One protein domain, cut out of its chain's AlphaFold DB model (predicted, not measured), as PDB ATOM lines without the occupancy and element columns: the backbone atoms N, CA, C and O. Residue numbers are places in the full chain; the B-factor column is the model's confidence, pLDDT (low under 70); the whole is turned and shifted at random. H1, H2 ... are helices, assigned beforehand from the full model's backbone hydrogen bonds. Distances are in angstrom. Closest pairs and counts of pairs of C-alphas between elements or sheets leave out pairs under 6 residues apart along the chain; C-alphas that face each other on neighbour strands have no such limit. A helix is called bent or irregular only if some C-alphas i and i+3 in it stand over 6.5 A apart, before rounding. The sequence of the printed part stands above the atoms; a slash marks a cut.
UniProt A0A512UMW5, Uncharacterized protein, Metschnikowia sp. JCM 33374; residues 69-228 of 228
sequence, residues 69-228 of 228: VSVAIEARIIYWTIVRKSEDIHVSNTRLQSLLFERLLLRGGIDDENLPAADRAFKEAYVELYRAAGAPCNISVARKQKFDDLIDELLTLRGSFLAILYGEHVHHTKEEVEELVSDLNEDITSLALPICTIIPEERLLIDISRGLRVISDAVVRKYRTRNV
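AT A GLANCE: This is residues 69 to 228 of the 228 residues of an uncharacterized protein of Metschnikowia sp. JCM 33374 (UniProt A0A512UMW5). Two small up-and-down bundles of three helices each, H1 to H3 and H4 to H6, are packed together with their axes crossed. H2 and H3 of the first bundle pack across H6 of the second, which is the longer and looser bundle, with H5 at its side away from the first. The printed part has 160 residues with six named helices in the order H1 to H6 and no named strand; the class is all helix. The whole is compact, with a radius of gyration of the C-alphas of 16.7 A, and elongated, spanning 52 by 32 by 26 A.

HOW THE PARTS SIT: H6, residues 200 to 226, is the longest helix; it and H2, residues 89 to 105, are the hubs, each touching four other helices. With residues 207 to 215 alone, H6 touches H2 at a steep tilt of 45 degrees, the same way; their closest C-alphas, Phe 101 and Gly 211, are 5.8 A apart. With residues 200 to 204 alone, H6 touches residues 123 to 130 of H3, residues 112 to 132, at a steep tilt of 51 degrees; the closest C-alphas, Val 127 and Pro 200, are 5.2 A apart. H4, residues 141 to 166, touches H6 at a shallow tilt of 17 degrees, the same way, closest at the C-alphas of Ile 151 and Leu 205, 6.0 A. H5, residues 174 to 190, forms a hairpin with H6, closest at the C-alphas of Val 181 and Ser 216, 6.3 A. H4 and H5 are close but not clearly touching, with the C-alphas of Leu 157 and Leu 184 7.5 A apart. H1, residues 69 to 83, touches H3 the same way, with the C-alphas of Ala 72 and Ala 118 4.0 A apart. H1 and H4 are apart. Every O i to N i+4 pair is within hydrogen-bond range in H1, H2, H5 and H6; the counts are 15 of 17 in H3 and 19 of 22 in H4.

IN THESE COORDINATES: H6 measures 39.4 A, from C-alpha 200 at (142.368, 140.579, 109.280) to C-alpha 226 at (180.811, 146.333, 102.690). H4 measures 37.1 A and has a kink of 29 degrees near residue 160. H3 measures 30.9 A and is only just irregular: C-alphas 113 and 116 are 6.8 A apart. H1 begins at C-alpha 69, (158.379, 135.998, 124.911).

THE WHOLE: The two C-alphas farthest apart, those of Arg 84 and Val 228, are 53.0 A apart. The printed part has no cut and no long link. The mean pLDDT of the printed part is 86.0; residues 108 to 112, 136 to 137, 169 to 171 and 226 to 228 are under 70.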
ATOM      1  N   VAL A  69     159.407 136.133 123.869       86.44
ATOM      2  CA  VAL A  69     158.379 135.998 124.911       86.44
ATOM      3  C   VAL A  69     157.737 137.341 125.269       86.44
ATOM      4  O   VAL A  69     156.518 137.427 125.421       86.44
ATOM      5  N   SER A  70     158.527 138.414 125.346       89.31
ATOM      6  CA  SER A  70     158.031 139.761 125.630       89.31
ATOM      7  C   SER A  70     157.163 140.282 124.490       89.31
ATOM      8  O   SER A  70     156.132 140.896 124.746       89.31
ATOM      9  N   VAL A  71     157.530 139.985 123.240       89.69
ATOM     10  CA  VAL A  71     156.710 140.317 122.069       89.69
ATOM     11  C   VAL A  71     155.366 139.585 122.104       89.69
ATOM     12  O   VAL A  71     154.328 140.209 121.893       89.69
ATOM     13  N   ALA A  72     155.353 138.291 122.438       88.94
ATOM     14  CA  ALA A  72     154.109 137.530 122.580       88.94
ATOM     15  C   ALA A  72     153.203 138.089 123.693       88.94
ATOM     16  O   ALA A  72     151.990 138.213 123.510       88.94
ATOM     17  N   ILE A  73     153.788 138.443 124.844       92.44
ATOM     18  CA  ILE A  73     153.065 139.061 125.965       92.44
ATOM     19  C   ILE A  73     152.477 140.408 125.541       92.44
ATOM     20  O   ILE A  73     151.292 140.646 125.772       92.44
ATOM     21  N   GLU A  74     153.257 141.263 124.886       94.00
ATOM     22  CA  GLU A  74     152.806 142.593 124.471       94.00
ATOM     23  C   GLU A  74     151.691 142.513 123.418       94.00
ATOM     24  O   GLU A  74     150.698 143.235 123.518       94.00
ATOM     25  N   ALA A  75     151.774 141.575 122.469       94.38
ATOM     26  CA  ALA A  75     150.708 141.335 121.496       94.38
ATOM     27  C   ALA A  75     149.394 140.933 122.191       94.38
ATOM     28  O   ALA A  75     148.319 141.425 121.840       94.38
ATOM     29  N   ARG A  76     149.476 140.099 123.237       95.25
ATOM     30  CA  ARG A  76     148.315 139.734 124.068       95.25
ATOM     31  C   ARG A  76     147.788 140.895 124.903       95.25
ATOM     32  O   ARG A  76     146.578 140.993 125.091       95.25
ATOM     33  N   ILE A  77     148.662 141.755 125.421       96.00
ATOM     34  CA  ILE A  77     148.246 142.967 126.133       96.00
ATOM     35  C   ILE A  77     147.433 143.849 125.186       96.00
ATOM     36  O   ILE A  77     146.314 144.213 125.540       96.00
ATOM     37  N   ILE A  78     147.933 144.101 123.971       95.62
ATOM     38  CA  ILE A  78     147.218 144.874 122.945       95.62
ATOM     39  C   ILE A  78     145.857 144.240 122.639       95.62
ATOM     40  O   ILE A  78     144.847 144.938 122.670       95.62
ATOM     41  N   TYR A  79     145.799 142.920 122.428       95.62
ATOM     42  CA  TYR A  79     144.529 142.205 122.256       95.62
ATOM     43  C   TYR A  79     143.536 142.522 123.386       95.62
ATOM     44  O   TYR A  79     142.417 142.964 123.127       95.62
ATOM     45  N   TRP A  80     143.941 142.369 124.652       96.19
ATOM     46  CA  TRP A  80     143.055 142.635 125.788       96.19
ATOM     47  C   TRP A  80     142.668 144.107 125.921       96.19
ATOM     48  O   TRP A  80     141.555 144.398 126.359       96.19
ATOM     49  N   THR A  81     143.553 145.026 125.545       95.81
ATOM     50  CA  THR A  81     143.264 146.460 125.482       95.81
ATOM     51  C   THR A  81     142.154 146.751 124.470       95.81
ATOM     52  O   THR A  81     141.218 147.485 124.800       95.81
ATOM     53  N   ILE A  82     142.198 146.123 123.288       94.62
ATOM     54  CA  ILE A  82     141.152 146.249 122.261       94.62
ATOM     55  C   ILE A  82     139.832 145.658 122.779       94.62
ATOM     56  O   ILE A  82     138.814 146.351 122.778       94.62
ATOM     57  N   VAL A  83     139.852 144.426 123.312       93.62
ATOM     58  CA  VAL A  83     138.657 143.754 123.874       93.62
ATOM     59  C   VAL A  83     137.984 144.614 124.945       93.62
ATOM     60  O   VAL A  83     136.760 144.747 124.982       93.62
ATOM     61  N   ARG A  84     138.779 145.207 125.842       94.38
ATOM     62  CA  ARG A  84     138.286 146.042 126.948       94.38
ATOM     63  C   ARG A  84     137.926 147.461 126.519       94.38
ATOM     64  O   ARG A  84     137.435 148.215 127.357       94.38
ATOM     65  N   LYS A  85     138.161 147.825 125.253       90.94
ATOM     66  CA  LYS A  85     137.964 149.177 124.707       90.94
ATOM     67  C   LYS A  85     138.655 150.247 125.554       90.94
ATOM     68  O   LYS A  85     138.109 151.322 125.784       90.94
ATOM     69  N   SER A  86     139.837 149.919 126.075       88.56
ATOM     70  CA  SER A  86     140.578 150.783 126.998       88.56
ATOM     71  C   SER A  86     141.573 151.714 126.298       88.56
ATOM     72  O   SER A  86     142.278 152.454 126.972       88.56
ATOM     73  N   GLU A  87     141.664 151.656 124.970       89.38
ATOM     74  CA  GLU A  87     142.537 152.489 124.137       89.38
ATOM     75  C   GLU A  87     141.851 152.773 122.793       89.38
ATOM     76  O   GLU A  87     140.956 152.035 122.372       89.38
ATOM     77  N   ASP A  88     142.266 153.856 122.135       90.44
ATOM     78  CA  ASP A  88     141.876 154.160 120.762       90.44
ATOM     79  C   ASP A  88     142.365 153.068 119.792       90.44
ATOM     80  O   ASP A  88     143.500 152.590 119.866       90.44
ATOM     81  N   ILE A  89     141.501 152.683 118.854       88.88
ATOM     82  CA  ILE A  89     141.748 151.557 117.954       88.88
ATOM     83  C   ILE A  89     142.904 151.812 116.975       88.88
ATOM     84  O   ILE A  89     143.632 150.881 116.627       88.88
ATOM     85  N   HIS A  90     143.128 153.062 116.564       88.38
ATOM     86  CA  HIS A  90     144.252 153.440 115.710       88.38
ATOM     87  C   HIS A  90     145.570 153.404 116.485       88.38
ATOM     88  O   HIS A  90     146.603 153.017 115.926       88.38
ATOM     89  N   VAL A  91     145.541 153.736 117.780       90.88
ATOM     90  CA  VAL A  91     146.701 153.581 118.670       90.88
ATOM     91  C   VAL A  91     147.040 152.100 118.835       90.88
ATOM     92  O   VAL A  91     148.194 151.717 118.620       90.88
ATOM     93  N   SER A  92     146.047 151.248 119.105       92.81
ATOM     94  CA  SER A  92     146.258 149.799 119.188       92.81
ATOM     95  C   SER A  92     146.764 149.210 117.864       92.81
ATOM     96  O   SER A  92     147.717 148.432 117.883       92.81
ATOM     97  N   ASN A  93     146.221 149.626 116.710       92.31
ATOM     98  CA  ASN A  93     146.746 149.247 115.388       92.31
ATOM     99  C   ASN A  93     148.217 149.654 115.224       92.31
ATOM    100  O   ASN A  93     149.040 148.852 114.786       92.31
ATOM    101  N   THR A  94     148.561 150.888 115.600       91.69
ATOM    102  CA  THR A  94     149.921 151.418 115.446       91.69
ATOM    103  C   THR A  94     150.925 150.632 116.282       91.69
ATOM    104  O   THR A  94     152.002 150.255 115.803       91.69
ATOM    105  N   ARG A  95     150.558 150.341 117.534       93.12
ATOM    106  CA  ARG A  95     151.352 149.505 118.440       93.12
ATOM    107  C   ARG A  95     151.495 148.091 117.895       93.12
ATOM    108  O   ARG A  95     152.604 147.563 117.899       93.12
ATOM    109  N   LEU A  96     150.412 147.507 117.382       94.00
ATOM    110  CA  LEU A  96     150.408 146.153 116.834       94.00
ATOM    111  C   LEU A  96     151.300 146.032 115.594       94.00
ATOM    112  O   LEU A  96     152.069 145.081 115.492       94.00
ATOM    113  N   GLN A  97     151.257 147.009 114.685       93.44
ATOM    114  CA  GLN A  97     152.131 147.059 113.509       93.44
ATOM    115  C   GLN A  97     153.597 147.233 113.906       93.44
ATOM    116  O   GLN A  97     154.453 146.485 113.440       93.44
ATOM    117  N   SER A  98     153.897 148.159 114.818       91.88
ATOM    118  CA  SER A  98     155.270 148.366 115.303       91.88
ATOM    119  C   SER A  98     155.838 147.101 115.953       91.88
ATOM    120  O   SER A  98     156.971 146.708 115.680       91.88
ATOM    121  N   LEU A  99     155.026 146.426 116.769       93.62
ATOM    122  CA  LEU A  99     155.386 145.173 117.421       93.62
ATOM    123  C   LEU A  99     155.538 144.020 116.415       93.62
ATOM    124  O   LEU A  99     156.429 143.190 116.570       93.62
ATOM    125  N   LEU A 100     154.707 143.974 115.366       94.19
ATOM    126  CA  LEU A 100     154.843 143.005 114.274       94.19
ATOM    127  C   LEU A 100     156.169 143.201 113.537       94.19
ATOM    128  O   LEU A 100     156.859 142.230 113.245       94.19
ATOM    129  N   PHE A 101     156.560 144.442 113.256       93.88
ATOM    130  CA  PHE A 101     157.848 144.698 112.620       93.88
ATOM    131  C   PHE A 101     159.017 144.274 113.506       93.88
ATOM    132  O   PHE A 101     159.949 143.632 113.030       93.88
ATOM    133  N   GLU A 102     158.933 144.542 114.809       91.75
ATOM    134  CA  GLU A 102     159.898 144.031 115.779       91.75
ATOM    135  C   GLU A 102     159.975 142.498 115.738       91.75
ATOM    136  O   GLU A 102     161.061 141.940 115.599       91.75
ATOM    137  N   ARG A 103     158.822 141.813 115.740       90.25
ATOM    138  CA  ARG A 103     158.713 140.353 115.595       90.25
ATOM    139  C   ARG A 103     159.384 139.831 114.323       90.25
ATOM    140  O   ARG A 103     159.965 138.745 114.365       90.25
ATOM    141  N   LEU A 104     159.295 140.564 113.212       92.25
ATOM    142  CA  LEU A 104     159.943 140.202 111.948       92.25
ATOM    143  C   LEU A 104     161.466 140.367 111.994       92.25
ATOM    144  O   LEU A 104     162.169 139.722 111.223       92.25
ATOM    145  N   LEU A 105     161.988 141.204 112.886       91.50
ATOM    146  CA  LEU A 105     163.425 141.367 113.078       91.50
ATOM    147  C   LEU A 105     164.013 140.344 114.051       91.50
ATOM    148  O   LEU A 105     165.221 140.128 114.037       91.50
ATOM    149  N   LEU A 106     163.180 139.693 114.868       87.44
ATOM    150  CA  LEU A 106     163.645 138.687 115.818       87.44
ATOM    151  C   LEU A 106     164.177 137.439 115.119       87.44
ATOM    152  O   LEU A 106     163.496 136.793 114.313       87.44
ATOM    153  N   ARG A 107     165.399 137.072 115.506       76.44
ATOM    154  CA  ARG A 107     166.018 135.810 115.129       76.44
ATOM    155  C   ARG A 107     165.299 134.650 115.816       76.44
ATOM    156  O   ARG A 107     164.986 134.727 117.004       76.44
ATOM    157  N   GLY A 108     165.075 133.582 115.054       62.25
ATOM    158  CA  GLY A 108     164.754 132.294 115.641       62.25
ATOM    159  C   GLY A 108     165.998 131.698 116.300       62.25
ATOM    160  O   GLY A 108     167.004 131.479 115.630       62.25
ATOM    161  N   GLY A 109     165.984 131.596 117.623       61.81
ATOM    162  CA  GLY A 109     167.137 131.253 118.447       61.81
ATOM    163  C   GLY A 109     166.693 130.603 119.754       61.81
ATOM    164  O   GLY A 109     165.776 129.795 119.760       61.81
ATOM    165  N   ILE A 110     167.317 130.970 120.880       45.25
ATOM    166  CA  ILE A 110     167.126 130.324 122.201       45.25
ATOM    167  C   ILE A 110     165.643 130.246 122.648       45.25
ATOM    168  O   ILE A 110     165.291 129.351 123.406       45.25
ATOM    169  N   ASP A 111     164.772 131.117 122.127       57.34
ATOM    170  CA  ASP A 111     163.332 131.179 122.426       57.34
ATOM    171  C   ASP A 111     162.424 130.767 121.241       57.34
ATOM    172  O   ASP A 111     161.277 131.215 121.143       57.34
ATOM    173  N   ASP A 112     162.905 129.915 120.329       66.44
ATOM    174  CA  ASP A 112     162.141 129.439 119.159       66.44
ATOM    175  C   ASP A 112     160.791 128.818 119.512       66.44
ATOM    176  O   ASP A 112     159.804 129.002 118.797       66.44
ATOM    177  N   GLU A 113     160.712 128.158 120.665       73.62
ATOM    178  CA  GLU A 113     159.483 127.546 121.171       73.62
ATOM    179  C   GLU A 113     158.351 128.570 121.379       73.62
ATOM    180  O   GLU A 113     157.167 128.229 121.309       73.62
ATOM    181  N   ASN A 114     158.697 129.847 121.582       73.62
ATOM    182  CA  ASN A 114     157.747 130.925 121.848       73.62
ATOM    183  C   ASN A 114     157.332 131.705 120.592       73.62
ATOM    184  O   ASN A 114     156.333 132.432 120.633       73.62
ATOM    185  N   LEU A 115     158.029 131.543 119.464       77.56
ATOM    186  CA  LEU A 115     157.677 132.216 118.209       77.56
ATOM    187  C   LEU A 115     156.272 131.843 117.706       77.56
ATOM    188  O   LEU A 115     155.500 132.763 117.423       77.56
ATOM    189  N   PRO A 116     155.852 130.560 117.714       82.81
ATOM    190  CA  PRO A 116     154.480 130.206 117.357       82.81
ATOM    191  C   PRO A 116     153.435 130.834 118.288       82.81
ATOM    192  O   PRO A 116     152.307 131.103 117.875       82.81
ATOM    193  N   ALA A 117     153.774 131.054 119.564       81.50
ATOM    194  CA  ALA A 117     152.875 131.709 120.509       81.50
ATOM    195  C   ALA A 117     152.720 133.204 120.201       81.50
ATOM    196  O   ALA A 117     151.601 133.716 120.286       81.50
ATOM    197  N   ALA A 118     153.804 133.878 119.803       85.56
ATOM    198  CA  ALA A 118     153.750 135.252 119.310       85.56
ATOM    199  C   ALA A 118     152.880 135.346 118.049       85.56
ATOM    200  O   ALA A 118     151.976 136.175 117.993       85.56
ATOM    201  N   ASP A 119     153.086 134.453 117.081       88.31
ATOM    202  CA  ASP A 119     152.368 134.482 115.802       88.31
ATOM    203  C   ASP A 119     150.860 134.253 115.998       88.31
ATOM    204  O   ASP A 119     150.037 134.969 115.423       88.31
ATOM    205  N   ARG A 120     150.473 133.337 116.901       89.00
ATOM    206  CA  ARG A 120     149.070 133.184 117.327       89.00
ATOM    207  C   ARG A 120     148.515 134.451 117.977       89.00
ATOM    208  O   ARG A 120     147.411 134.862 117.633       89.00
ATOM    209  N   ALA A 121     149.272 135.083 118.877       91.06
ATOM    210  CA  ALA A 121     148.839 136.310 119.541       91.06
ATOM    211  C   ALA A 121     148.622 137.462 118.544       91.06
ATOM    212  O   ALA A 121     147.645 138.197 118.670       91.06
ATOM    213  N   PHE A 122     149.470 137.592 117.518       94.38
ATOM    214  CA  PHE A 122     149.244 138.551 116.433       94.38
ATOM    215  C   PHE A 122     147.968 138.235 115.659       94.38
ATOM    216  O   PHE A 122     147.150 139.133 115.472       94.38
ATOM    217  N   LYS A 123     147.754 136.978 115.247       93.31
ATOM    218  CA  LYS A 123     146.526 136.580 114.538       93.31
ATOM    219  C   LYS A 123     145.274 136.938 115.350       93.31
ATOM    220  O   LYS A 123     144.348 137.540 114.812       93.31
ATOM    221  N   GLU A 124     145.265 136.642 116.649       93.50
ATOM    222  CA  GLU A 124     144.169 136.997 117.564       93.50
ATOM    223  C   GLU A 124     143.967 138.518 117.671       93.50
ATOM    224  O   GLU A 124     142.840 139.001 117.548       93.50
ATOM    225  N   ALA A 125     145.050 139.279 117.845       94.69
ATOM    226  CA  ALA A 125     145.007 140.736 117.956       94.69
ATOM    227  C   ALA A 125     144.501 141.412 116.674       94.69
ATOM    228  O   ALA A 125     143.663 142.306 116.761       94.69
ATOM    229  N   TYR A 126     144.942 140.972 115.490       93.81
ATOM    230  CA  TYR A 126     144.448 141.496 114.209       93.81
ATOM    231  C   TYR A 126     142.957 141.196 114.018       93.81
ATOM    232  O   TYR A 126     142.201 142.072 113.604       93.81
ATOM    233  N   VAL A 127     142.506 139.982 114.348       92.75
ATOM    234  CA  VAL A 127     141.080 139.630 114.261       92.75
ATOM    235  C   VAL A 127     140.239 140.518 115.177       92.75
ATOM    236  O   VAL A 127     139.204 141.035 114.751       92.75
ATOM    237  N   GLU A 128     140.677 140.722 116.419       93.69
ATOM    238  CA  GLU A 128     139.962 141.577 117.367       93.69
ATOM    239  C   GLU A 128     139.979 143.049 116.947       93.69
ATOM    240  O   GLU A 128     138.956 143.721 117.050       93.69
ATOM    241  N   LEU A 129     141.095 143.539 116.404       92.38
ATOM    242  CA  LEU A 129     141.222 144.901 115.893       92.38
ATOM    243  C   LEU A 129     140.140 145.208 114.844       92.38
ATOM    244  O   LEU A 129     139.426 146.200 114.943       92.38
ATOM    245  N   TYR A 130     139.951 144.332 113.862       90.44
ATOM    246  CA  TYR A 130     138.928 144.531 112.828       90.44
ATOM    247  C   TYR A 130     137.505 144.304 113.354       90.44
ATOM    248  O   TYR A 130     136.580 145.020 112.960       90.44
ATOM    249  N   ARG A 131     137.319 143.358 114.283       89.25
ATOM    250  CA  ARG A 131     136.033 143.150 114.964       89.25
ATOM    251  C   ARG A 131     135.599 144.405 115.722       89.25
ATOM    252  O   ARG A 131     134.458 144.838 115.574       89.25
ATOM    253  N   ALA A 132     136.499 144.999 116.503       87.62
ATOM    254  CA  ALA A 132     136.242 146.215 117.268       87.62
ATOM    255  C   ALA A 132     135.968 147.428 116.364       87.62
ATOM    256  O   ALA A 132     135.167 148.286 116.731       87.62
ATOM    257  N   ALA A 133     136.552 147.456 115.161       85.75
ATOM    258  CA  ALA A 133     136.273 148.462 114.136       85.75
ATOM    259  C   ALA A 133     134.906 148.289 113.446       85.75
ATOM    260  O   ALA A 133     134.545 149.079 112.574       85.75
ATOM    261  N   GLY A 134     134.143 147.251 113.806       82.06
ATOM    262  CA  GLY A 134     132.845 146.965 113.209       82.06
ATOM    263  C   GLY A 134     132.936 146.419 111.785       82.06
ATOM    264  O   GLY A 134     131.958 146.524 111.052       82.06
ATOM    265  N   ALA A 135     134.077 145.848 111.381       77.00
ATOM    266  CA  ALA A 135     134.230 145.210 110.079       77.00
ATOM    267  C   ALA A 135     133.659 143.776 110.124       77.00
ATOM    268  O   ALA A 135     134.251 142.902 110.767       77.00
ATOM    269  N   PRO A 136     132.521 143.486 109.461       66.75
ATOM    270  CA  PRO A 136     132.012 142.125 109.378       66.75
ATOM    271  C   PRO A 136     132.882 141.337 108.394       66.75
ATOM    272  O   PRO A 136     132.693 141.408 107.182       66.75
ATOM    273  N   CYS A 137     133.858 140.588 108.901       69.75
ATOM    274  CA  CYS A 137     134.697 139.739 108.066       69.75
ATOM    275  C   CYS A 137     134.300 138.269 108.219       69.75
ATOM    276  O   CYS A 137     134.552 137.652 109.252       69.75
ATOM    277  N   ASN A 138     133.732 137.704 107.152       75.69
ATOM    278  CA  ASN A 138     133.528 136.267 107.002       75.69
ATOM    279  C   ASN A 138     134.357 135.786 105.809       75.69
ATOM    280  O   ASN A 138     134.046 136.106 104.662       75.69
ATOM    281  N   ILE A 139     135.400 135.003 106.076       85.19
ATOM    282  CA  ILE A 139     136.167 134.296 105.047       85.19
ATOM    283  C   ILE A 139     135.953 132.792 105.181       85.19
ATOM    284  O   ILE A 139     135.742 132.271 106.274       85.19
ATOM    285  N   SER A 140     136.014 132.075 104.059       88.94
ATOM    286  CA  SER A 140     135.978 130.609 104.074       88.94
ATOM    287  C   SER A 140     137.198 130.042 104.807       88.94
ATOM    288  O   SER A 140     138.290 130.601 104.686       88.94
ATOM    289  N   VAL A 141     137.042 128.876 105.438       90.31
ATOM    290  CA  VAL A 141     138.147 128.135 106.073       90.31
ATOM    291  C   VAL A 141     139.302 127.892 105.095       90.31
ATOM    292  O   VAL A 141     140.452 128.122 105.445       90.31
ATOM    293  N   ALA A 142     139.006 127.521 103.844       91.12
ATOM    294  CA  ALA A 142     140.029 127.287 102.824       91.12
ATOM    295  C   ALA A 142     140.858 128.547 102.509       91.12
ATOM    296  O   ALA A 142     142.081 128.487 102.433       91.12
ATOM    297  N   ARG A 143     140.204 129.710 102.368       89.19
ATOM    298  CA  ARG A 143     140.900 130.994 102.162       89.19
ATOM    299  C   ARG A 143     141.743 131.385 103.373       89.19
ATOM    300  O   ARG A 143     142.840 131.895 103.190       89.19
ATOM    301  N   LYS A 144     141.238 131.140 104.583       89.38
ATOM    302  CA  LYS A 144     141.986 131.383 105.815       89.38
ATOM    303  C   LYS A 144     143.258 130.540 105.870       89.38
ATOM    304  O   LYS A 144     144.329 131.104 106.040       89.38
ATOM    305  N   GLN A 145     143.135 129.234 105.624       90.81
ATOM    306  CA  GLN A 145     144.281 128.327 105.579       90.81
ATOM    307  C   GLN A 145     145.311 128.786 104.545       90.81
ATOM    308  O   GLN A 145     146.487 128.870 104.858       90.81
ATOM    309  N   LYS A 146     144.861 129.192 103.350       90.50
ATOM    310  CA  LYS A 146     145.760 129.727 102.322       90.50
ATOM    311  C   LYS A 146     146.538 130.957 102.804       90.50
ATOM    312  O   LYS A 146     147.712 131.087 102.489       90.50
ATOM    313  N   PHE A 147     145.901 131.876 103.531       91.56
ATOM    314  CA  PHE A 147     146.615 133.022 104.100       91.56
ATOM    315  C   PHE A 147     147.593 132.606 105.195       91.56
ATOM    316  O   PHE A 147     148.687 133.158 105.248       91.56
ATOM    317  N   ASP A 148     147.222 131.643 106.034       89.81
ATOM    318  CA  ASP A 148     148.112 131.101 107.059       89.81
ATOM    319  C   ASP A 148     149.362 130.459 106.432       89.81
ATOM    320  O   ASP A 148     150.468 130.787 106.852       89.81
ATOM    321  N   ASP A 149     149.199 129.658 105.375       90.44
ATOM    322  CA  ASP A 149     150.310 129.028 104.654       90.44
ATOM    323  C   ASP A 149     151.260 130.085 104.051       90.44
ATOM    324  O   ASP A 149     152.476 130.003 104.202       90.44
ATOM    325  N   LEU A 150     150.708 131.137 103.430       90.69
ATOM    326  CA  LEU A 150     151.493 132.239 102.854       90.69
ATOM    327  C   LEU A 150     152.233 133.060 103.920       90.69
ATOM    328  O   LEU A 150     153.344 133.534 103.687       90.69
ATOM    329  N   ILE A 151     151.622 133.252 105.093       90.56
ATOM    330  CA  ILE A 151     152.284 133.895 106.231       90.56
ATOM    331  C   ILE A 151     153.492 133.058 106.655       90.56
ATOM    332  O   ILE A 151     154.579 133.611 106.821       90.56
ATOM    333  N   ASP A 152     153.324 131.745 106.793       88.62
ATOM    334  CA  ASP A 152     154.396 130.845 107.211       88.62
ATOM    335  C   ASP A 152     155.540 130.806 106.177       88.62
ATOM    336  O   ASP A 152     156.717 130.850 106.553       88.62
ATOM    337  N   GLU A 153     155.225 130.823 104.878       87.06
ATOM    338  CA  GLU A 153     156.212 130.934 103.792       87.06
ATOM    339  C   GLU A 153     157.031 132.233 103.890       87.06
ATOM    340  O   GLU A 153     158.266 132.195 103.913       87.06
ATOM    341  N   LEU A 154     156.368 133.385 104.036       89.19
ATOM    342  CA  LEU A 154     157.042 134.680 104.183       89.19
ATOM    343  C   LEU A 154     157.894 134.754 105.459       89.19
ATOM    344  O   LEU A 154     159.009 135.284 105.435       89.19
ATOM    345  N   LEU A 155     157.398 134.219 106.579       86.56
ATOM    346  CA  LEU A 155     158.149 134.148 107.837       86.56
ATOM    347  C   LEU A 155     159.352 133.201 107.745       86.56
ATOM    348  O   LEU A 155     160.343 133.430 108.441       86.56
ATOM    349  N   THR A 156     159.290 132.180 106.890       85.31
ATOM    350  CA  THR A 156     160.419 131.288 106.593       85.31
ATOM    351  C   THR A 156     161.476 132.013 105.765       85.31
ATOM    352  O   THR A 156     162.644 132.053 106.157       85.31
ATOM    353  N   LEU A 157     161.072 132.662 104.668       81.94
ATOM    354  CA  LEU A 157     161.969 133.403 103.774       81.94
ATOM    355  C   LEU A 157     162.701 134.546 104.500       81.94
ATOM    356  O   LEU A 157     163.890 134.787 104.278       81.94
ATOM    357  N   ARG A 158     162.015 135.197 105.447       87.88
ATOM    358  CA  ARG A 158     162.589 136.169 106.392       87.88
ATOM    359  C   ARG A 158     163.881 135.678 107.051       87.88
ATOM    360  O   ARG A 158     164.782 136.482 107.275       87.88
ATOM    361  N   GLY A 159     163.968 134.389 107.389       86.25
ATOM    362  CA  GLY A 159     165.109 133.802 108.097       86.25
ATOM    363  C   GLY A 159     166.440 134.061 107.392       86.25
ATOM    364  O   GLY A 159     167.397 134.487 108.038       86.25
ATOM    365  N   SER A 160     166.468 133.921 106.065       85.62
ATOM    366  CA  SER A 160     167.656 134.173 105.239       85.62
ATOM    367  C   SER A 160     168.118 135.632 105.323       85.62
ATOM    368  O   SER A 160     169.303 135.913 105.504       85.62
ATOM    369  N   PHE A 161     167.179 136.583 105.279       88.75
ATOM    370  CA  PHE A 161     167.500 138.005 105.424       88.75
ATOM    371  C   PHE A 161     168.021 138.347 106.822       88.75
ATOM    372  O   PHE A 161     168.957 139.138 106.960       88.75
ATOM    373  N   LEU A 162     167.448 137.749 107.870       88.94
ATOM    374  CA  LEU A 162     167.930 137.965 109.232       88.94
ATOM    375  C   LEU A 162     169.344 137.425 109.407       88.94
ATOM    376  O   LEU A 162     170.187 138.140 109.937       88.94
ATOM    377  N   ALA A 163     169.651 136.233 108.902       85.56
ATOM    378  CA  ALA A 163     170.997 135.675 109.006       85.56
ATOM    379  C   ALA A 163     172.065 136.601 108.380       85.56
ATOM    380  O   ALA A 163     173.149 136.793 108.939       85.56
ATOM    381  N   ILE A 164     171.730 137.285 107.280       85.75
ATOM    382  CA  ILE A 164     172.551 138.360 106.704       85.75
ATOM    383  C   ILE A 164     172.666 139.569 107.651       85.75
ATOM    384  O   ILE A 164     173.768 140.088 107.898       85.75
ATOM    385  N   LEU A 165     171.540 140.071 108.166       87.44
ATOM    386  CA  LEU A 165     171.500 141.252 109.037       87.44
ATOM    387  C   LEU A 165     172.230 141.034 110.366       87.44
ATOM    388  O   LEU A 165     172.910 141.954 110.822       87.44
ATOM    389  N   TYR A 166     172.197 139.826 110.914       85.56
ATOM    390  CA  TYR A 166     172.950 139.427 112.103       85.56
ATOM    391  C   TYR A 166     174.399 139.016 111.792       85.56
ATOM    392  O   TYR A 166     175.225 138.939 112.694       85.56
ATOM    393  N   GLY A 167     174.758 138.863 110.512       80.44
ATOM    394  CA  GLY A 167     176.136 138.612 110.084       80.44
ATOM    395  C   GLY A 167     176.595 137.163 110.245       80.44
ATOM    396  O   GLY A 167     177.793 136.923 110.312       80.44
ATOM    397  N   GLU A 168     175.669 136.212 110.286       74.94
ATOM    398  CA  GLU A 168     175.946 134.777 110.454       74.94
ATOM    399  C   GLU A 168     176.406 134.110 109.161       74.94
ATOM    400  O   GLU A 168     177.186 133.159 109.180       74.94
ATOM    401  N   HIS A 169     175.972 134.646 108.025       63.50
ATOM    402  CA  HIS A 169     176.436 134.224 106.714       63.50
ATOM    403  C   HIS A 169     177.390 135.276 106.155       63.50
ATOM    404  O   HIS A 169     177.044 136.102 105.312       63.50
ATOM    405  N   VAL A 170     178.622 135.257 106.665       59.62
ATOM    406  CA  VAL A 170     179.697 136.204 106.308       59.62
ATOM    407  C   VAL A 170     180.082 136.127 104.814       59.62
ATOM    408  O   VAL A 170     180.813 136.985 104.328       59.62
ATOM    409  N   HIS A 171     179.546 135.162 104.056       64.88
ATOM    410  CA  HIS A 171     179.970 134.852 102.691       64.88
ATOM    411  C   HIS A 171     178.846 134.752 101.651       64.88
ATOM    412  O   HIS A 171     179.065 134.085 100.646       64.88
ATOM    413  N   HIS A 172     177.679 135.394 101.823       74.44
ATOM    414  CA  HIS A 172     176.795 135.484 100.651       74.44
ATOM    415  C   HIS A 172     177.432 136.347  99.569       74.44
ATOM    416  O   HIS A 172     177.912 137.455  99.850       74.44
ATOM    417  N   THR A 173     177.428 135.827  98.346       81.88
ATOM    418  CA  THR A 173     177.835 136.582  97.160       81.88
ATOM    419  C   THR A 173     176.820 137.692  96.882       81.88
ATOM    420  O   THR A 173     175.690 137.675  97.376       81.88
ATOM    421  N   LYS A 174     177.219 138.706  96.109       82.88
ATOM    422  CA  LYS A 174     176.298 139.781  95.721       82.88
ATOM    423  C   LYS A 174     175.123 139.205  94.921       82.88
ATOM    424  O   LYS A 174     173.988 139.619  95.130       82.88
ATOM    425  N   GLU A 175     175.417 138.241  94.060       85.62
ATOM    426  CA  GLU A 175     174.469 137.537  93.207       85.62
ATOM    427  C   GLU A 175     173.432 136.769  94.040       85.62
ATOM    428  O   GLU A 175     172.242 136.907  93.785       85.62
ATOM    429  N   GLU A 176     173.852 136.053  95.090       85.06
ATOM    430  CA  GLU A 176     172.936 135.355  96.013       85.06
ATOM    431  C   GLU A 176     171.982 136.315  96.735       85.06
ATOM    432  O   GLU A 176     170.811 136.007  96.949       85.06
ATOM    433  N   VAL A 177     172.471 137.496  97.121       86.25
ATOM    434  CA  VAL A 177     171.636 138.516  97.773       86.25
ATOM    435  C   VAL A 177     170.645 139.119  96.779       86.25
ATOM    436  O   VAL A 177     169.491 139.349  97.136       86.25
ATOM    437  N   GLU A 178     171.077 139.387  95.545       88.56
ATOM    438  CA  GLU A 178     170.205 139.889  94.479       88.56
ATOM    439  C   GLU A 178     169.126 138.864  94.102       88.56
ATOM    440  O   GLU A 178     167.967 139.252  93.951       88.56
ATOM    441  N   GLU A 179     169.469 137.574  94.040       89.06
ATOM    442  CA  GLU A 179     168.522 136.473  93.830       89.06
ATOM    443  C   GLU A 179     167.504 136.396  94.972       89.06
ATOM    444  O   GLU A 179     166.306 136.465  94.720       89.06
ATOM    445  N   LEU A 180     167.950 136.395  96.232       86.50
ATOM    446  CA  LEU A 180     167.056 136.341  97.394       86.50
ATOM    447  C   LEU A 180     166.074 137.528  97.443       86.50
ATOM    448  O   LEU A 180     164.899 137.373  97.780       86.50
ATOM    449  N   VAL A 181     166.549 138.735  97.122       88.62
ATOM    450  CA  VAL A 181     165.698 139.934  97.041       88.62
ATOM    451  C   VAL A 181     164.728 139.836  95.862       88.62
ATOM    452  O   VAL A 181     163.578 140.261  95.990       88.62
ATOM    453  N   SER A 182     165.173 139.300  94.724       88.88
ATOM    454  CA  SER A 182     164.322 139.063  93.556       88.88
ATOM    455  C   SER A 182     163.206 138.073  93.881       88.88
ATOM    456  O   SER A 182     162.046 138.394  93.632       88.88
ATOM    457  N   ASP A 183     163.537 136.944  94.507       86.06
ATOM    458  CA  ASP A 183     162.586 135.907  94.915       86.06
ATOM    459  C   ASP A 183     161.523 136.475  95.865       86.06
ATOM    460  O   ASP A 183     160.330 136.357  95.601       86.06
ATOM    461  N   LEU A 184     161.928 137.212  96.909       88.19
ATOM    462  CA  LEU A 184     160.979 137.878  97.813       88.19
ATOM    463  C   LEU A 184     160.048 138.847  97.068       88.19
ATOM    464  O   LEU A 184     158.861 138.948  97.384       88.19
ATOM    465  N   ASN A 185     160.581 139.615  96.116       86.69
ATOM    466  CA  ASN A 185     159.780 140.568  95.353       86.69
ATOM    467  C   ASN A 185     158.800 139.864  94.409       86.69
ATOM    468  O   ASN A 185     157.667 140.335  94.274       86.69
ATOM    469  N   GLU A 186     159.214 138.767  93.774       87.56
ATOM    470  CA  GLU A 186     158.342 137.917  92.964       87.56
ATOM    471  C   GLU A 186     157.221 137.338  93.830       87.56
ATOM    472  O   GLU A 186     156.047 137.525  93.501       87.56
ATOM    473  N   ASP A 187     157.567 136.765  94.984       84.38
ATOM    474  CA  ASP A 187     156.623 136.185  95.933       84.38
ATOM    475  C   ASP A 187     155.597 137.227  96.385       84.38
ATOM    476  O   ASP A 187     154.399 137.027  96.188       84.38
ATOM    477  N   ILE A 188     156.036 138.392  96.880       85.06
ATOM    478  CA  ILE A 188     155.130 139.472  97.303       85.06
ATOM    479  C   ILE A 188     154.258 139.966  96.139       85.06
ATOM    480  O   ILE A 188     153.077 140.260  96.335       85.06
ATOM    481  N   THR A 189     154.817 140.099  94.934       84.12
ATOM    482  CA  THR A 189     154.059 140.559  93.758       84.12
ATOM    483  C   THR A 189     152.993 139.541  93.365       84.12
ATOM    484  O   THR A 189     151.866 139.925  93.043       84.12
ATOM    485  N   SER A 190     153.314 138.249  93.457       84.25
ATOM    486  CA  SER A 190     152.398 137.154  93.141       84.25
ATOM    487  C   SER A 190     151.174 137.125  94.058       84.25
ATOM    488  O   SER A 190     150.110 136.699  93.625       84.25
ATOM    489  N   LEU A 191     151.276 137.638  95.290       83.88
ATOM    490  CA  LEU A 191     150.158 137.662  96.239       83.88
ATOM    491  C   LEU A 191     148.972 138.515  95.764       83.88
ATOM    492  O   LEU A 191     147.861 138.311  96.252       83.88
ATOM    493  N   ALA A 192     149.198 139.465  94.844       82.62
ATOM    494  CA  ALA A 192     148.169 140.347  94.284       82.62
ATOM    495  C   ALA A 192     147.261 140.993  95.360       82.62
ATOM    496  O   ALA A 192     146.043 141.081  95.198       82.62
ATOM    497  N   LEU A 193     147.859 141.420  96.483       81.75
ATOM    498  CA  LEU A 193     147.123 141.923  97.647       81.75
ATOM    499  C   LEU A 193     146.456 143.277  97.356       81.75
ATOM    500  O   LEU A 193     147.080 144.153  96.747       81.75
ATOM    501  N   PRO A 194     145.216 143.496  97.829       81.94
ATOM    502  CA  PRO A 194     144.535 144.769  97.654       81.94
ATOM    503  C   PRO A 194     145.189 145.876  98.494       81.94
ATOM    504  O   PRO A 194     145.746 145.635  99.564       81.94
ATOM    505  N   ILE A 195     145.069 147.125  98.032       74.94
ATOM    506  CA  ILE A 195     145.597 148.303  98.747       74.94
ATOM    507  C   ILE A 195     144.896 148.483 100.102       74.94
ATOM    508  O   ILE A 195     145.537 148.840 101.090       74.94
ATOM    509  N   CYS A 196     143.592 148.199 100.144       80.44
ATOM    510  CA  CYS A 196     142.771 148.258 101.345       80.44
ATOM    511  C   CYS A 196     142.013 146.949 101.518       80.44
ATOM    512  O   CYS A 196     141.472 146.400 100.560       80.44
ATOM    513  N   THR A 197     141.957 146.472 102.755       84.50
ATOM    514  CA  THR A 197     141.262 145.242 103.112       84.50
ATOM    515  C   THR A 197     140.519 145.418 104.427       84.50
ATOM    516  O   THR A 197     140.917 146.215 105.277       84.50
ATOM    517  N   ILE A 198     139.427 144.672 104.563       86.50
ATOM    518  CA  ILE A 198     138.680 144.497 105.810       86.50
ATOM    519  C   ILE A 198     138.923 143.112 106.429       86.50
ATOM    520  O   ILE A 198     138.308 142.773 107.438       86.50
ATOM    521  N   ILE A 199     139.774 142.299 105.792       88.75
ATOM    522  CA  ILE A 199     140.082 140.928 106.184       88.75
ATOM    523  C   ILE A 199     141.335 140.955 107.073       88.75
ATOM    524  O   ILE A 199     142.406 141.332 106.589       88.75
ATOM    525  N   PRO A 200     141.243 140.533 108.347       90.69
ATOM    526  CA  PRO A 200     142.368 140.579 109.280       90.69
ATOM    527  C   PRO A 200     143.585 139.788 108.796       90.69
ATOM    528  O   PRO A 200     144.705 140.289 108.847       90.69
ATOM    529  N   GLU A 201     143.365 138.567 108.302       91.12
ATOM    530  CA  GLU A 201     144.426 137.683 107.813       91.12
ATOM    531  C   GLU A 201     145.139 138.271 106.584       91.12
ATOM    532  O   GLU A 201     146.364 138.234 106.493       91.12
ATOM    533  N   GLU A 202     144.387 138.893 105.673       90.44
ATOM    534  CA  GLU A 202     144.953 139.590 104.516       90.44
ATOM    535  C   GLU A 202     145.736 140.834 104.948       90.44
ATOM    536  O   GLU A 202     146.813 141.099 104.418       90.44
ATOM    537  N   ARG A 203     145.249 141.578 105.954       90.56
ATOM    538  CA  ARG A 203     145.987 142.727 106.489       90.56
ATOM    539  C   ARG A 203     147.306 142.306 107.119       90.56
ATOM    540  O   ARG A 203     148.318 142.951 106.859       90.56
ATOM    541  N   LEU A 204     147.299 141.249 107.927       92.50
ATOM    542  CA  LEU A 204     148.516 140.717 108.531       92.50
ATOM    543  C   LEU A 204     149.538 140.353 107.445       92.50
ATOM    544  O   LEU A 204     150.699 140.738 107.546       92.50
ATOM    545  N   LEU A 205     149.097 139.701 106.367       92.62
ATOM    546  CA  LEU A 205     149.945 139.362 105.224       92.62
ATOM    547  C   LEU A 205     150.512 140.607 104.510       92.62
ATOM    548  O   LEU A 205     151.700 140.638 104.170       92.62
ATOM    549  N   ILE A 206     149.701 141.656 104.324       91.12
ATOM    550  CA  ILE A 206     150.141 142.955 103.779       91.12
ATOM    551  C   ILE A 206     151.224 143.577 104.666       91.12
ATOM    552  O   ILE A 206     152.261 144.018 104.163       91.12
ATOM    553  N   ASP A 207     150.996 143.624 105.977       92.19
ATOM    554  CA  ASP A 207     151.914 144.257 106.922       92.19
ATOM    555  C   ASP A 207     153.217 143.443 107.066       92.19
ATOM    556  O   ASP A 207     154.299 144.032 107.099       92.19
ATOM    557  N   ILE A 208     153.164 142.107 106.992       93.38
ATOM    558  CA  ILE A 208     154.362 141.255 106.880       93.38
ATOM    559  C   ILE A 208     155.137 141.562 105.598       93.38
ATOM    560  O   ILE A 208     156.338 141.826 105.655       93.38
ATOM    561  N   SER A 209     154.461 141.594 104.447       92.19
ATOM    562  CA  SER A 209     155.090 141.870 103.147       92.19
ATOM    563  C   SER A 209     155.797 143.229 103.137       92.19
ATOM    564  O   SER A 209     156.916 143.369 102.642       92.19
ATOM    565  N   ARG A 210     155.169 144.249 103.727       90.69
ATOM    566  CA  ARG A 210     155.759 145.584 103.893       90.69
ATOM    567  C   ARG A 210     156.976 145.565 104.815       90.69
ATOM    568  O   ARG A 210     157.982 146.186 104.482       90.69
ATOM    569  N   GLY A 211     156.908 144.851 105.938       92.62
ATOM    570  CA  GLY A 211     158.047 144.683 106.840       92.62
ATOM    571  C   GLY A 211     159.230 144.002 106.149       92.62
ATOM    572  O   GLY A 211     160.361 144.474 106.246       92.62
ATOM    573  N   LEU A 212     158.968 142.952 105.369       92.75
ATOM    574  CA  LEU A 212     159.998 142.237 104.613       92.75
ATOM    575  C   LEU A 212     160.671 143.104 103.549       92.75
ATOM    576  O   LEU A 212     161.880 142.992 103.379       92.75
ATOM    577  N   ARG A 213     159.943 144.020 102.898       90.81
ATOM    578  CA  ARG A 213     160.551 145.013 101.990       90.81
ATOM    579  C   ARG A 213     161.532 145.939 102.710       90.81
ATOM    580  O   ARG A 213     162.614 146.207 102.207       90.81
ATOM    581  N   VAL A 214     161.195 146.395 103.917       92.62
ATOM    582  CA  VAL A 214     162.120 147.224 104.713       92.62
ATOM    583  C   VAL A 214     163.363 146.431 105.124       92.62
ATOM    584  O   VAL A 214     164.477 146.962 105.105       92.62
ATOM    585  N   ILE A 215     163.185 145.155 105.473       92.44
ATOM    586  CA  ILE A 215     164.279 144.238 105.814       92.44
ATOM    587  C   ILE A 215     165.181 143.988 104.598       92.44
ATOM    588  O   ILE A 215     166.404 144.087 104.722       92.44
ATOM    589  N   SER A 216     164.611 143.718 103.422       91.88
ATOM    590  CA  SER A 216     165.380 143.477 102.198       91.88
ATOM    591  C   SER A 216     166.163 144.722 101.766       91.88
ATOM    592  O   SER A 216     167.358 144.626 101.483       91.88
ATOM    593  N   ASP A 217     165.565 145.913 101.851       90.75
ATOM    594  CA  ASP A 217     166.257 147.184 101.606       90.75
ATOM    595  C   ASP A 217     167.417 147.417 102.591       90.75
ATOM    596  O   ASP A 217     168.468 147.963 102.232       90.75
ATOM    597  N   ALA A 218     167.257 147.023 103.857       90.56
ATOM    598  CA  ALA A 218     168.331 147.084 104.848       90.56
ATOM    599  C   ALA A 218     169.473 146.110 104.514       90.56
ATOM    600  O   ALA A 218     170.644 146.492 104.603       90.56
ATOM    601  N   VAL A 219     169.150 144.894 104.068       89.69
ATOM    602  CA  VAL A 219     170.125 143.899 103.597       89.69
ATOM    603  C   VAL A 219     170.929 144.430 102.410       89.69
ATOM    604  O   VAL A 219     172.163 144.428 102.460       89.69
ATOM    605  N   VAL A 220     170.261 144.972 101.390       88.62
ATOM    606  CA  VAL A 220     170.922 145.560 100.212       88.62
ATOM    607  C   VAL A 220     171.862 146.695 100.621       88.62
ATOM    608  O   VAL A 220     173.002 146.761 100.154       88.62
ATOM    609  N   ARG A 221     171.426 147.583 101.525       87.19
ATOM    610  CA  ARG A 221     172.271 148.675 102.038       87.19
ATOM    611  C   ARG A 221     173.512 148.154 102.758       87.19
ATOM    612  O   ARG A 221     174.606 148.627 102.460       87.19
ATOM    613  N   LYS A 222     173.358 147.159 103.638       83.38
ATOM    614  CA  LYS A 222     174.470 146.536 104.374       83.38
ATOM    615  C   LYS A 222     175.521 145.938 103.429       83.38
ATOM    616  O   LYS A 222     176.718 146.064 103.688       83.38
ATOM    617  N   TYR A 223     175.090 145.336 102.322       77.44
ATOM    618  CA  TYR A 223     175.993 144.795 101.303       77.44
ATOM    619  C   TYR A 223     176.701 145.872 100.483       77.44
ATOM    620  O   TYR A 223     177.902 145.762 100.244       77.44
ATOM    621  N   ARG A 224     176.004 146.949 100.103       77.69
ATOM    622  CA  ARG A 224     176.636 148.081  99.404       77.69
ATOM    623  C   ARG A 224     177.734 148.730 100.244       77.69
ATOM    624  O   ARG A 224     178.781 149.046  99.702       77.69
ATOM    625  N   THR A 225     177.535 148.874 101.554       73.06
ATOM    626  CA  THR A 225     178.543 149.464 102.455       73.06
ATOM    627  C   THR A 225     179.762 148.580 102.717       73.06
ATOM    628  O   THR A 225     180.773 149.096 103.168       73.06
ATOM    629  N   ARG A 226     179.681 147.262 102.487       63.91
ATOM    630  CA  ARG A 226     180.811 146.333 102.690       63.91
ATOM    631  C   ARG A 226     181.735 146.213 101.473       63.91
ATOM    632  O   ARG A 226     182.859 145.759 101.632       63.91
ATOM    633  N   ASN A 227     181.249 146.583 100.288       53.94
ATOM    634  CA  ASN A 227     181.943 146.422  99.005       53.94
ATOM    635  C   ASN A 227     182.469 147.755  98.423       53.94
ATOM    636  O   ASN A 227     182.794 147.813  97.238       53.94
ATOM    637  N   VAL A 228     182.515 148.814  99.239       48.22
ATOM    638  CA  VAL A 228     183.155 150.113  98.960       48.22
ATOM    639  C   VAL A 228     184.293 150.284  99.952       48.22
ATOM    640  O   VAL A 228     185.379 150.720  99.517       48.22
TER     641      VAL A 228